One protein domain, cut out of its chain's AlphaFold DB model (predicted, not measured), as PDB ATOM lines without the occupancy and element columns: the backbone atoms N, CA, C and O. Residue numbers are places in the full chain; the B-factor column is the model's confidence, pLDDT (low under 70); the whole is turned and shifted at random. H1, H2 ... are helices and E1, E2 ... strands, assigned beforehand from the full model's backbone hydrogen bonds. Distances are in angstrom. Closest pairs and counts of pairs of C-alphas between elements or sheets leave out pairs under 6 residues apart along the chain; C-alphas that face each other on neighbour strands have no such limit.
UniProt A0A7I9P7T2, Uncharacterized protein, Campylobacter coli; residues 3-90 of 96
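What this domain is: This is residues 3 to 90 of the 96 residues of an uncharacterized protein of Campylobacter coli (UniProt A0A7I9P7T2). A small, strongly twisted sheet of four parallel strands forms the core, with H1 packed along one face and the shorter H2 slantwise over the opposite face. H3 packs on H2 near the E1 edge of the sheet, and the short H4 lies at the far end of the domain from H1. The printed part has 88 residues, with four named helices and four named strands in the order E1, H1, E2, E3, H2, E4, H3, H4; across the sheet the order is E1, E4, E2, E3. The class is mixed, helices and strands. The whole is compact, with a radius of gyration of the C-alphas of 12.6 A and spans of 36 by 26 by 19 A.

Where its parts are: In the sheet, E1 is residues 17 to 22, 16.6 A long, and begins at C-alpha 17 (106.936, 118.595, 146.340). E4 is residues 69 to 73, 13.4 A; E2 is residues 41 to 46, 17.4 A; E3 is residues 53 to 55, 6.7 A. H1, residues 25 to 35, measures 15.2 A and begins at C-alpha 25 (119.615, 102.410, 155.600). H2 is residues 58 to 63, 10.2 A, and H3 is residues 76 to 84, 11.7 A. H4, residues 86 to 89, measures 5.3 A and ends at C-alpha 89 (94.630, 105.580, 141.145).

How they stand to each other: E1 and E4 are parallel at 23 degrees, with N 20 and O 70 2.8 A apart, within hydrogen-bond range. E4 and E2 are parallel at 27 degrees, with N 44 and O 71 at 2.8 A. E2 and E3 are parallel at 27 degrees, with N 53 and O 43 at 3.0 A. The pairing of E2 is staggered: residues 41 to 44 pair with E4, residues 44 to 46 with E3. E1, H1, E2 and E3, H2, E4 are split strand-helix-strand units, two parallel strands joined through a helix with another strand between them, both with right-handed crossovers. H1 is on the sheet at a height of 9.2 A, over E4 and along the strands, at 11 degrees to E4 on the local plane; the closest C-alphas of H1 and E4 are Phe 28 and Leu 73, 6.3 A. H2, on the opposite face, has a height of 8.8 A and runs slantwise, at 41 degrees to E2 on the local plane. H2 and H3 touch at a steep tilt of 55 degrees, the same way, with the closest C-alphas, Leu 58 and Phe 79, 7.1 A apart. H3 is only just not on the sheet, with 4 pairs of C-alphas within 10 A. In H1 and H3 every O i to N i+4 pair is within hydrogen-bond range; H2 has 0 of 2, but 3 of 3 O i to N i+3 pairs, and H4 is too short for an O i to N i+4 pair.

The domain as a whole: The C-alphas farthest apart, Asn 34 and Ser 90, are 37.2 A apart. The printed part has no cut, and no link is long. Residues 3 to 16 hold no named element. Mean pLDDT of the printed part is 89.2; residues 86 to 90 are under 70.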
ATOM      1  N   MET A   3     106.078 115.225 142.826       90.44
ATOM      2  CA  MET A   3     104.714 114.767 143.107       90.44
ATOM      3  C   MET A   3     103.740 115.927 142.974       90.44
ATOM      4  O   MET A   3     103.924 116.929 143.664       90.44
ATOM      5  N   ASP A   4     102.729 115.824 142.117       88.62
ATOM      6  CA  ASP A   4     101.704 116.865 141.987       88.62
ATOM      7  C   ASP A   4     100.802 116.954 143.241       88.62
ATOM      8  O   ASP A   4     100.994 116.259 144.246       88.62
ATOM      9  N   GLU A   5      99.806 117.841 143.217       84.94
ATOM     10  CA  GLU A   5      98.870 118.000 144.339       84.94
ATOM     11  C   GLU A   5      97.967 116.778 144.565       84.94
ATOM     12  O   GLU A   5      97.479 116.590 145.681       84.94
ATOM     13  N   ASN A   6      97.806 115.935 143.543       85.69
ATOM     14  CA  ASN A   6      97.027 114.702 143.553       85.69
ATOM     15  C   ASN A   6      97.885 113.458 143.859       85.69
ATOM     16  O   ASN A   6      97.372 112.341 143.803       85.69
ATOM     17  N   PHE A   7      99.167 113.636 144.208       86.00
ATOM     18  CA  PHE A   7     100.135 112.563 144.458       86.00
ATOM     19  C   PHE A   7     100.457 111.677 143.248       86.00
ATOM     20  O   PHE A   7     100.869 110.525 143.405       86.00
ATOM     21  N   ASN A   8     100.368 112.232 142.043       88.00
ATOM     22  CA  ASN A   8     100.885 111.600 140.838       88.00
ATOM     23  C   ASN A   8     102.336 112.013 140.595       88.00
ATOM     24  O   ASN A   8     102.755 113.130 140.922       88.00
ATOM     25  N   ILE A   9     103.110 111.114 139.985       89.25
ATOM     26  CA  ILE A   9     104.453 111.444 139.509       89.25
ATOM     27  C   ILE A   9     104.318 112.479 138.390       89.25
ATOM     28  O   ILE A   9     103.575 112.288 137.433       89.25
ATOM     29  N   SER A  10     105.056 113.575 138.522       88.75
ATOM     30  CA  SER A  10     105.019 114.727 137.623       88.75
ATOM     31  C   SER A  10     106.388 114.998 137.003       88.75
ATOM     32  O   SER A  10     107.417 114.470 137.445       88.75
ATOM     33  N   GLU A  11     106.401 115.826 135.958       86.38
ATOM     34  CA  GLU A  11     107.624 116.225 135.267       86.38
ATOM     35  C   GLU A  11     108.600 116.957 136.198       86.38
ATOM     36  O   GLU A  11     108.220 117.602 137.184       86.38
ATOM     37  N   PHE A  12     109.888 116.885 135.870       85.88
ATOM     38  CA  PHE A  12     110.941 117.520 136.652       85.88
ATOM     39  C   PHE A  12     110.691 119.027 136.823       85.88
ATOM     40  O   PHE A  12     110.526 119.754 135.850       85.88
ATOM     41  N   GLY A  13     110.690 119.502 138.072       81.56
ATOM     42  CA  GLY A  13     110.527 120.925 138.396       81.56
ATOM     43  C   GLY A  13     109.097 121.467 138.283       81.56
ATOM     44  O   GLY A  13     108.877 122.627 138.622       81.56
ATOM     45  N   SER A  14     108.126 120.647 137.870       85.56
ATOM     46  CA  SER A  14     106.715 121.054 137.752       85.56
ATOM     47  C   SER A  14     105.972 121.091 139.095       85.56
ATOM     48  O   SER A  14     104.925 121.727 139.204       85.56
ATOM     49  N   SER A  15     106.534 120.468 140.136       89.69
ATOM     50  CA  SER A  15     105.976 120.476 141.487       89.69
ATOM     51  C   SER A  15     106.929 121.067 142.524       89.69
ATOM     52  O   SER A  15     108.150 120.904 142.472       89.69
ATOM     53  N   ALA A  16     106.346 121.708 143.537       89.44
ATOM     54  CA  ALA A  16     107.048 122.133 144.742       89.44
ATOM     55  C   ALA A  16     107.341 120.976 145.716       89.44
ATOM     56  O   ALA A  16     108.064 121.193 146.691       89.44
ATOM     57  N   ARG A  17     106.781 119.779 145.486       93.56
ATOM     58  CA  ARG A  17     106.936 118.595 146.340       93.56
ATOM     59  C   ARG A  17     107.708 117.499 145.620       93.56
ATOM     60  O   ARG A  17     107.472 117.234 144.441       93.56
ATOM     61  N   ALA A  18     108.590 116.821 146.346       94.44
ATOM     62  CA  ALA A  18     109.300 115.664 145.823       94.44
ATOM     63  C   ALA A  18     109.507 114.568 146.872       94.44
ATOM     64  O   ALA A  18     109.827 114.844 148.029       94.44
ATOM     65  N   PHE A  19     109.388 113.322 146.421       94.69
ATOM     66  CA  PHE A  19     109.891 112.149 147.118       94.69
ATOM     67  C   PHE A  19     111.332 111.857 146.706       94.69
ATOM     68  O   PHE A  19     111.664 111.843 145.514       94.69
ATOM     69  N   ILE A  20     112.180 111.616 147.698       95.19
ATOM     70  CA  ILE A  20     113.559 111.165 147.544       95.19
ATOM     71  C   ILE A  20     113.564 109.714 148.006       95.19
ATOM     72  O   ILE A  20     113.394 109.451 149.191       95.19
ATOM     73  N   ILE A  21     113.700 108.779 147.071       95.44
ATOM     74  CA  ILE A  21     113.738 107.350 147.386       95.44
ATOM     75  C   ILE A  21     115.195 106.946 147.556       95.44
ATOM     76  O   ILE A  21     116.037 107.341 146.751       95.44
ATOM     77  N   VAL A  22     115.489 106.179 148.598       96.12
ATOM     78  CA  VAL A  22     116.773 105.511 148.808       96.12
ATOM     79  C   VAL A  22     116.494 104.068 149.206       96.12
ATOM     80  O   VAL A  22     115.538 103.810 149.919       96.12
ATOM     81  N   SER A  23     117.325 103.122 148.776       94.62
ATOM     82  CA  SER A  23     117.073 101.686 148.979       94.62
ATOM     83  C   SER A  23     117.930 101.044 150.076       94.62
ATOM     84  O   SER A  23     117.941  99.826 150.228       94.62
ATOM     85  N   ASN A  24     118.697 101.834 150.836       94.94
ATOM     86  CA  ASN A  24     119.516 101.320 151.935       94.94
ATOM     87  C   ASN A  24     119.560 102.278 153.132       94.94
ATOM     88  O   ASN A  24     119.561 103.501 152.967       94.94
ATOM     89  N   GLN A  25     119.662 101.691 154.328       94.06
ATOM     90  CA  GLN A  25     119.615 102.410 155.600       94.06
ATOM     91  C   GLN A  25     120.755 103.425 155.749       94.06
ATOM     92  O   GLN A  25     120.509 104.560 156.131       94.06
ATOM     93  N   ASN A  26     121.986 103.070 155.368       96.44
ATOM     94  CA  ASN A  26     123.140 103.969 155.510       96.44
ATOM     95  C   ASN A  26     122.955 105.278 154.727       96.44
ATOM     96  O   ASN A  26     123.300 106.358 155.202       96.44
ATOM     97  N   THR A  27     122.409 105.183 153.514       95.62
ATOM     98  CA  THR A  27     122.100 106.359 152.697       95.62
ATOM     99  C   THR A  27     120.946 107.131 153.320       95.62
ATOM    100  O   THR A  27     121.022 108.351 153.418       95.62
ATOM    101  N   PHE A  28     119.908 106.445 153.792       95.88
ATOM    102  CA  PHE A  28     118.800 107.097 154.479       95.88
ATOM    103  C   PHE A  28     119.272 107.917 155.688       95.88
ATOM    104  O   PHE A  28     118.992 109.112 155.754       95.88
ATOM    105  N   ASP A  29     120.072 107.321 156.570       95.62
ATOM    106  CA  ASP A  29     120.610 107.974 157.767       95.62
ATOM    107  C   ASP A  29     121.488 109.176 157.404       95.62
ATOM    108  O   ASP A  29     121.363 110.253 157.992       95.62
ATOM    109  N   PHE A  30     122.336 109.031 156.378       96.62
ATOM    110  CA  PHE A  30     123.154 110.130 155.871       96.62
ATOM    111  C   PHE A  30     122.292 111.315 155.420       96.62
ATOM    112  O   PHE A  30     122.564 112.460 155.783       96.62
ATOM    113  N   TRP A  31     121.252 111.067 154.624       96.75
ATOM    114  CA  TRP A  31     120.385 112.135 154.130       96.75
ATOM    115  C   TRP A  31     119.542 112.744 155.251       96.75
ATOM    116  O   TRP A  31     119.420 113.965 155.333       96.75
ATOM    117  N   GLN A  32     119.006 111.923 156.150       95.38
ATOM    118  CA  GLN A  32     118.269 112.406 157.309       95.38
ATOM    119  C   GLN A  32     119.119 113.382 158.132       95.38
ATOM    120  O   GLN A  32     118.684 114.502 158.393       95.38
ATOM    121  N   GLU A  33     120.348 113.008 158.488       95.81
ATOM    122  CA  GLU A  33     121.192 113.837 159.354       95.81
ATOM    123  C   GLU A  33     121.681 115.123 158.683       95.81
ATOM    124  O   GLU A  33     121.683 116.186 159.312       95.81
ATOM    125  N   ASN A  34     122.062 115.058 157.405       97.00
ATOM    126  CA  ASN A  34     122.616 116.214 156.697       97.00
ATOM    127  C   ASN A  34     121.549 117.228 156.263       97.00
ATOM    128  O   ASN A  34     121.852 118.414 156.123       97.00
ATOM    129  N   PHE A  35     120.303 116.790 156.063       95.25
ATOM    130  CA  PHE A  35     119.243 117.630 155.501       95.25
ATOM    131  C   PHE A  35     118.106 117.943 156.490       95.25
ATOM    132  O   PHE A  35     117.210 118.714 156.144       95.25
ATOM    133  N   LYS A  36     118.168 117.466 157.747       92.25
ATOM    134  CA  LYS A  36     117.147 117.714 158.795       92.25
ATOM    135  C   LYS A  36     116.771 119.181 159.027       92.25
ATOM    136  O   LYS A  36     115.649 119.469 159.427       92.25
ATOM    137  N   ASN A  37     117.689 120.115 158.776       94.69
ATOM    138  CA  ASN A  37     117.456 121.548 158.988       94.69
ATOM    139  C   ASN A  37     116.855 122.261 157.764       94.69
ATOM    140  O   ASN A  37     116.566 123.459 157.824       94.69
ATOM    141  N   ILE A  38     116.662 121.563 156.639       95.00
ATOM    142  CA  ILE A  38     116.018 122.149 155.465       95.00
ATOM    143  C   ILE A  38     114.520 122.290 155.720       95.00
ATOM    144  O   ILE A  38     113.813 121.333 156.035       95.00
ATOM    145  N   LYS A  39     114.000 123.505 155.522       94.12
ATOM    146  CA  LYS A  39     112.574 123.793 155.692       94.12
ATOM    147  C   LYS A  39     111.721 122.902 154.783       94.12
ATOM    148  O   LYS A  39     111.824 122.967 153.558       94.12
ATOM    149  N   GLY A  40     110.826 122.134 155.401       94.19
ATOM    150  CA  GLY A  40     109.917 121.223 154.703       94.19
ATOM    151  C   GLY A  40     110.558 119.902 154.275       94.19
ATOM    152  O   GLY A  40     109.912 119.157 153.541       94.19
ATOM    153  N   PHE A  41     111.790 119.613 154.701       96.50
ATOM    154  CA  PHE A  41     112.363 118.275 154.615       96.50
ATOM    155  C   PHE A  41     111.747 117.385 155.696       96.50
ATOM    156  O   PHE A  41     111.609 117.805 156.847       96.50
ATOM    157  N   LYS A  42     111.321 116.189 155.295       96.25
ATOM    158  CA  LYS A  42     110.626 115.210 156.124       96.25
ATOM    159  C   LYS A  42     111.126 113.807 155.819       96.25
ATOM    160  O   LYS A  42     111.576 113.550 154.704       96.25
ATOM    161  N   THR A  43     111.015 112.901 156.774       96.25
ATOM    162  CA  THR A  43     111.331 111.484 156.574       96.25
ATOM    163  C   THR A  43     110.089 110.620 156.711       96.25
ATOM    164  O   THR A  43     109.191 110.918 157.497       96.25
ATOM    165  N   ALA A  44     110.024 109.548 155.933       95.12
ATOM    166  CA  ALA A  44     108.955 108.574 156.014       95.12
ATOM    167  C   ALA A  44     109.519 107.155 155.954       95.12
ATOM    168  O   ALA A  44     110.415 106.863 155.160       95.12
ATOM    169  N   LEU A  45     109.002 106.286 156.822       94.06
ATOM    170  CA  LEU A  45     109.443 104.901 156.954       94.06
ATOM    171  C   LEU A  45     108.248 103.972 157.153       94.06
ATOM    172  O   LEU A  45     107.330 104.272 157.920       94.06
ATOM    173  N   HIS A  46     108.317 102.809 156.513       92.12
ATOM    174  CA  HIS A  46     107.327 101.757 156.673       92.12
ATOM    175  C   HIS A  46     107.288 101.264 158.128       92.12
ATOM    176  O   HIS A  46     108.311 100.851 158.680       92.12
ATOM    177  N   ASN A  47     106.110 101.329 158.754       87.81
ATOM    178  CA  ASN A  47     105.838 100.823 160.104       87.81
ATOM    179  C   ASN A  47     106.844 101.260 161.197       87.81
ATOM    180  O   ASN A  47     107.085 100.543 162.171       87.81
ATOM    181  N   SER A  48     107.421 102.462 161.070       87.94
ATOM    182  CA  SER A  48     108.363 103.030 162.046       87.94
ATOM    183  C   SER A  48     107.793 104.255 162.757       87.94
ATOM    184  O   SER A  48     107.207 105.132 162.127       87.94
ATOM    185  N   LEU A  49     108.024 104.349 164.069       84.00
ATOM    186  CA  LEU A  49     107.691 105.526 164.884       84.00
ATOM    187  C   LEU A  49     108.809 106.581 164.905       84.00
ATOM    188  O   LEU A  49     108.619 107.668 165.442       84.00
ATOM    189  N   PHE A  50     109.978 106.270 164.341       85.69
ATOM    190  CA  PHE A  50     111.172 107.120 164.394       85.69
ATOM    191  C   PHE A  50     111.350 107.974 163.131       85.69
ATOM    192  O   PHE A  50     112.469 108.219 162.689       85.69
ATOM    193  N   CYS A  51     110.248 108.417 162.527       89.81
ATOM    194  CA  CYS A  51     110.242 109.273 161.341       89.81
ATOM    195  C   CYS A  51     109.134 110.324 161.449       89.81
ATOM    196  O   CYS A  51     108.269 110.232 162.320       89.81
ATOM    197  N   ASP A  52     109.152 111.332 160.573       92.88
ATOM    198  CA  ASP A  52     108.062 112.310 160.547       92.88
ATOM    199  C   ASP A  52     106.726 111.668 160.145       92.88
ATOM    200  O   ASP A  52     105.672 112.101 160.615       92.88
ATOM    201  N   PHE A  53     106.767 110.650 159.277       92.62
ATOM    202  CA  PHE A  53     105.578 109.970 158.787       92.62
ATOM    203  C   PHE A  53     105.746 108.455 158.677       92.62
ATOM    204  O   PHE A  53     106.531 107.952 157.876       92.62
ATOM    205  N   SER A  54     104.929 107.726 159.425       93.06
ATOM    206  CA  SER A  54     104.816 106.276 159.290       93.06
ATOM    207  C   SER A  54     103.739 105.910 158.272       93.06
ATOM    208  O   SER A  54     102.725 106.605 158.175       93.06
ATOM    209  N   TYR A  55     103.934 104.816 157.543       92.75
ATOM    210  CA  TYR A  55     102.937 104.261 156.625       92.75
ATOM    211  C   TYR A  55     102.972 102.731 156.643       92.75
ATOM    212  O   TYR A  55     104.026 102.140 156.879       92.75
ATOM    213  N   ASP A  56     101.832 102.094 156.376       92.31
ATOM    214  CA  ASP A  56     101.746 100.636 156.230       92.31
ATOM    215  C   ASP A  56     101.806 100.245 154.748       92.31
ATOM    216  O   ASP A  56     102.487  99.307 154.354       92.31
ATOM    217  N   LYS A  57     101.171 101.021 153.871       91.69
ATOM    218  CA  LYS A  57     101.225 100.814 152.420       91.69
ATOM    219  C   LYS A  57     101.792 102.043 151.731       91.69
ATOM    220  O   LYS A  57     101.547 103.168 152.154       91.69
ATOM    221  N   LEU A  58     102.488 101.844 150.614       91.19
ATOM    222  CA  LEU A  58     102.998 102.944 149.785       91.19
ATOM    223  C   LEU A  58     101.889 103.932 149.376       91.19
ATOM    224  O   LEU A  58     102.128 105.134 149.319       91.19
ATOM    225  N   LEU A  59     100.655 103.459 149.166       89.12
ATOM    226  CA  LEU A  59      99.504 104.326 148.886       89.12
ATOM    227  C   LEU A  59      99.118 105.245 150.046       89.12
ATOM    228  O   LEU A  59      98.572 106.320 149.799       89.12
ATOM    229  N   ASP A  60      99.430 104.884 151.290       90.94
ATOM    230  CA  ASP A  60      99.152 105.743 152.442       90.94
ATOM    231  C   ASP A  60      99.990 107.026 152.386       90.94
ATOM    232  O   ASP A  60      99.607 108.037 152.978       90.94
ATOM    233  N   LEU A  61     101.079 107.038 151.601       90.69
ATOM    234  CA  LEU A  61     101.872 108.237 151.343       90.69
ATOM    235  C   LEU A  61     101.051 109.355 150.672       90.69
ATOM    236  O   LEU A  61     101.408 110.526 150.803       90.69
ATOM    237  N   LYS A  62      99.926 109.034 150.011       87.75
ATOM    238  CA  LYS A  62      98.977 110.030 149.471       87.75
ATOM    239  C   LYS A  62      98.334 110.893 150.565       87.75
ATOM    240  O   LYS A  62      97.855 111.991 150.293       87.75
ATOM    241  N   ASN A  63      98.338 110.419 151.810       86.69
ATOM    242  CA  ASN A  63      97.795 111.146 152.956       86.69
ATOM    243  C   ASN A  63      98.814 112.088 153.604       86.69
ATOM    244  O   ASN A  63      98.445 112.856 154.499       86.69
ATOM    245  N   LEU A  64     100.083 112.057 153.175       88.69
ATOM    246  CA  LEU A  64     101.099 112.958 153.702       88.69
ATOM    247  C   LEU A  64     100.741 114.401 153.362       88.69
ATOM    248  O   LEU A  64     100.384 114.741 152.240       88.69
ATOM    249  N   LYS A  65     100.847 115.294 154.340       82.69
ATOM    250  CA  LYS A  65     100.606 116.725 154.131       82.69
ATOM    251  C   LYS A  65     101.808 117.518 154.609       82.69
ATOM    252  O   LYS A  65     102.565 117.066 155.461       82.69
ATOM    253  N   ASN A  66     101.952 118.731 154.084       86.12
ATOM    254  CA  ASN A  66     102.910 119.723 154.577       86.12
ATOM    255  C   ASN A  66     104.390 119.300 154.491       86.12
ATOM    256  O   ASN A  66     105.158 119.522 155.428       86.12
ATOM    257  N   PHE A  67     104.816 118.749 153.352       93.19
ATOM    258  CA  PHE A  67     106.233 118.545 153.042       93.19
ATOM    259  C   PHE A  67     106.620 119.234 151.731       93.19
ATOM    260  O   PHE A  67     105.783 119.470 150.858       93.19
ATOM    261  N   LYS A  68     107.910 119.552 151.606       94.44
ATOM    262  CA  LYS A  68     108.556 119.982 150.360       94.44
ATOM    263  C   LYS A  68     109.412 118.852 149.792       94.44
ATOM    264  O   LYS A  68     109.343 118.548 148.607       94.44
ATOM    265  N   TYR A  69     110.166 118.190 150.661       95.25
ATOM    266  CA  TYR A  69     110.964 117.018 150.330       95.25
ATOM    267  C   TYR A  69     110.654 115.934 151.349       95.25
ATOM    268  O   TYR A  69     110.687 116.213 152.544       95.25
ATOM    269  N   CYS A  70     110.344 114.727 150.895       96.38
ATOM    270  CA  CYS A  70     110.142 113.593 151.782       96.38
ATOM    271  C   CYS A  70     111.082 112.452 151.386       96.38
ATOM    272  O   CYS A  70     111.035 111.967 150.256       96.38
ATOM    273  N   LEU A  71     111.985 112.094 152.297       96.94
ATOM    274  CA  LEU A  71     112.927 110.992 152.152       96.94
ATOM    275  C   LEU A  71     112.249 109.682 152.559       96.94
ATOM    276  O   LEU A  71     111.694 109.599 153.653       96.94
ATOM    277  N   LEU A  72     112.334 108.675 151.697       95.94
ATOM    278  CA  LEU A  72     111.735 107.353 151.857       95.94
ATOM    279  C   LEU A  72     112.820 106.285 151.747       95.94
ATOM    280  O   LEU A  72     113.618 106.320 150.807       95.94
ATOM    281  N   LEU A  73     112.827 105.337 152.682       95.69
ATOM    282  CA  LEU A  73     113.616 104.115 152.558       95.69
ATOM    283  C   LEU A  73     112.760 103.051 151.880       95.69
ATOM    284  O   LEU A  73     111.984 102.376 152.550       95.69
ATOM    285  N   GLU A  74     112.889 102.930 150.564       94.56
ATOM    286  CA  GLU A  74     112.084 102.011 149.765       94.56
ATOM    287  C   GLU A  74     112.827 101.451 148.562       94.56
ATOM    288  O   GLU A  74     113.810 102.016 148.070       94.56
ATOM    289  N   ASP A  75     112.303 100.337 148.060       92.81
ATOM    290  CA  ASP A  75     112.686  99.823 146.756       92.81
ATOM    291  C   ASP A  75     112.114 100.701 145.627       92.81
ATOM    292  O   ASP A  75     110.928 101.046 145.602       92.81
ATOM    293  N   TYR A  76     112.974 101.063 144.673       90.94
ATOM    294  CA  TYR A  76     112.596 101.947 143.572       90.94
ATOM    295  C   TYR A  76     111.547 101.305 142.660       90.94
ATOM    296  O   TYR A  76     110.619 101.990 142.235       90.94
ATOM    297  N   GLU A  77     111.661 100.004 142.371       91.12
ATOM    298  CA  GLU A  77     110.721  99.308 141.488       91.12
ATOM    299  C   GLU A  77     109.353  99.150 142.154       91.12
ATOM    300  O   GLU A  77     108.324  99.326 141.501       91.12
ATOM    301  N   ALA A  78     109.323  98.861 143.458       90.06
ATOM    302  CA  ALA A  78     108.096  98.823 144.242       90.06
ATOM    303  C   ALA A  78     107.385 100.183 144.248       90.06
ATOM    304  O   ALA A  78     106.186 100.242 143.965       90.06
ATOM    305  N   PHE A  79     108.126 101.269 144.497       91.81
ATOM    306  CA  PHE A  79     107.586 102.625 144.439       91.81
ATOM    307  C   PHE A  79     107.044 102.961 143.045       91.81
ATOM    308  O   PHE A  79     105.902 103.399 142.911       91.81
ATOM    309  N   GLU A  80     107.831 102.739 141.989       89.81
ATOM    310  CA  GLU A  80     107.388 103.052 140.631       89.81
ATOM    311  C   GLU A  80     106.171 102.234 140.216       89.81
ATOM    312  O   GLU A  80     105.247 102.799 139.640       89.81
ATOM    313  N   ARG A  81     106.139 100.934 140.523       90.00
ATOM    314  CA  ARG A  81     104.994 100.075 140.209       90.00
ATOM    315  C   ARG A  81     103.724 100.582 140.879       90.00
ATOM    316  O   ARG A  81     102.691 100.628 140.226       90.00
ATOM    317  N   GLU A  82     103.797 100.987 142.142       89.38
ATOM    318  CA  GLU A  82     102.627 101.470 142.878       89.38
ATOM    319  C   GLU A  82     102.101 102.803 142.329       89.38
ATOM    320  O   GLU A  82     100.899 102.975 142.140       89.38
ATOM    321  N   PHE A  83     102.999 103.751 142.050       86.31
ATOM    322  CA  PHE A  83     102.613 105.110 141.660       86.31
ATOM    323  C   PHE A  83     102.423 105.304 140.150       86.31
ATOM    324  O   PHE A  83     101.744 106.254 139.753       86.31
ATOM    325  N   LYS A  84     102.982 104.426 139.305       82.94
ATOM    326  CA  LYS A  84     102.733 104.402 137.852       82.94
ATOM    327  C   LYS A  84     101.590 103.466 137.451       82.94
ATOM    328  O   LYS A  84     101.115 103.589 136.328       82.94
ATOM    329  N   ASN A  85     101.136 102.553 138.319       70.50
ATOM    330  CA  ASN A  85      99.940 101.762 138.025       70.50
ATOM    331  C   ASN A  85      98.697 102.658 138.046       70.50
ATOM    332  O   ASN A  85      98.223 103.060 139.109       70.50
ATOM    333  N   GLU A  86      98.137 102.919 136.865       58.59
ATOM    334  CA  GLU A  86      96.884 103.665 136.691       58.59
ATOM    335  C   GLU A  86      95.696 102.986 137.407       58.59
ATOM    336  O   GLU A  86      94.785 103.665 137.879       58.59
ATOM    337  N   GLU A  87      95.727 101.659 137.593       54.75
ATOM    338  CA  GLU A  87      94.680 100.912 138.313       54.75
ATOM    339  C   GLU A  87      94.581 101.303 139.803       54.75
ATOM    340  O   GLU A  87      93.474 101.481 140.321       54.75
ATOM    341  N   ASN A  88      95.710 101.564 140.476       51.06
ATOM    342  CA  ASN A  88      95.761 101.956 141.898       51.06
ATOM    343  C   ASN A  88      95.420 103.446 142.140       51.06
ATOM    344  O   ASN A  88      95.485 103.949 143.270       51.06
ATOM    345  N   GLN A  89      95.068 104.182 141.081       51.31
ATOM    346  CA  GLN A  89      94.630 105.580 141.145       51.31
ATOM    347  C   GLN A  89      93.106 105.739 141.102       51.31
ATOM    348  O   GLN A  89      92.604 106.845 141.301       51.31
ATOM    349  N   SER A  90      92.357 104.654 140.903       45.06
ATOM    350  CA  SER A  90      90.898 104.705 140.951       45.06
ATOM    351  C   SER A  90      90.396 104.710 142.408       45.06
ATOM    352  O   SER A  90      90.708 103.799 143.178       45.06
TER     353      SER A  90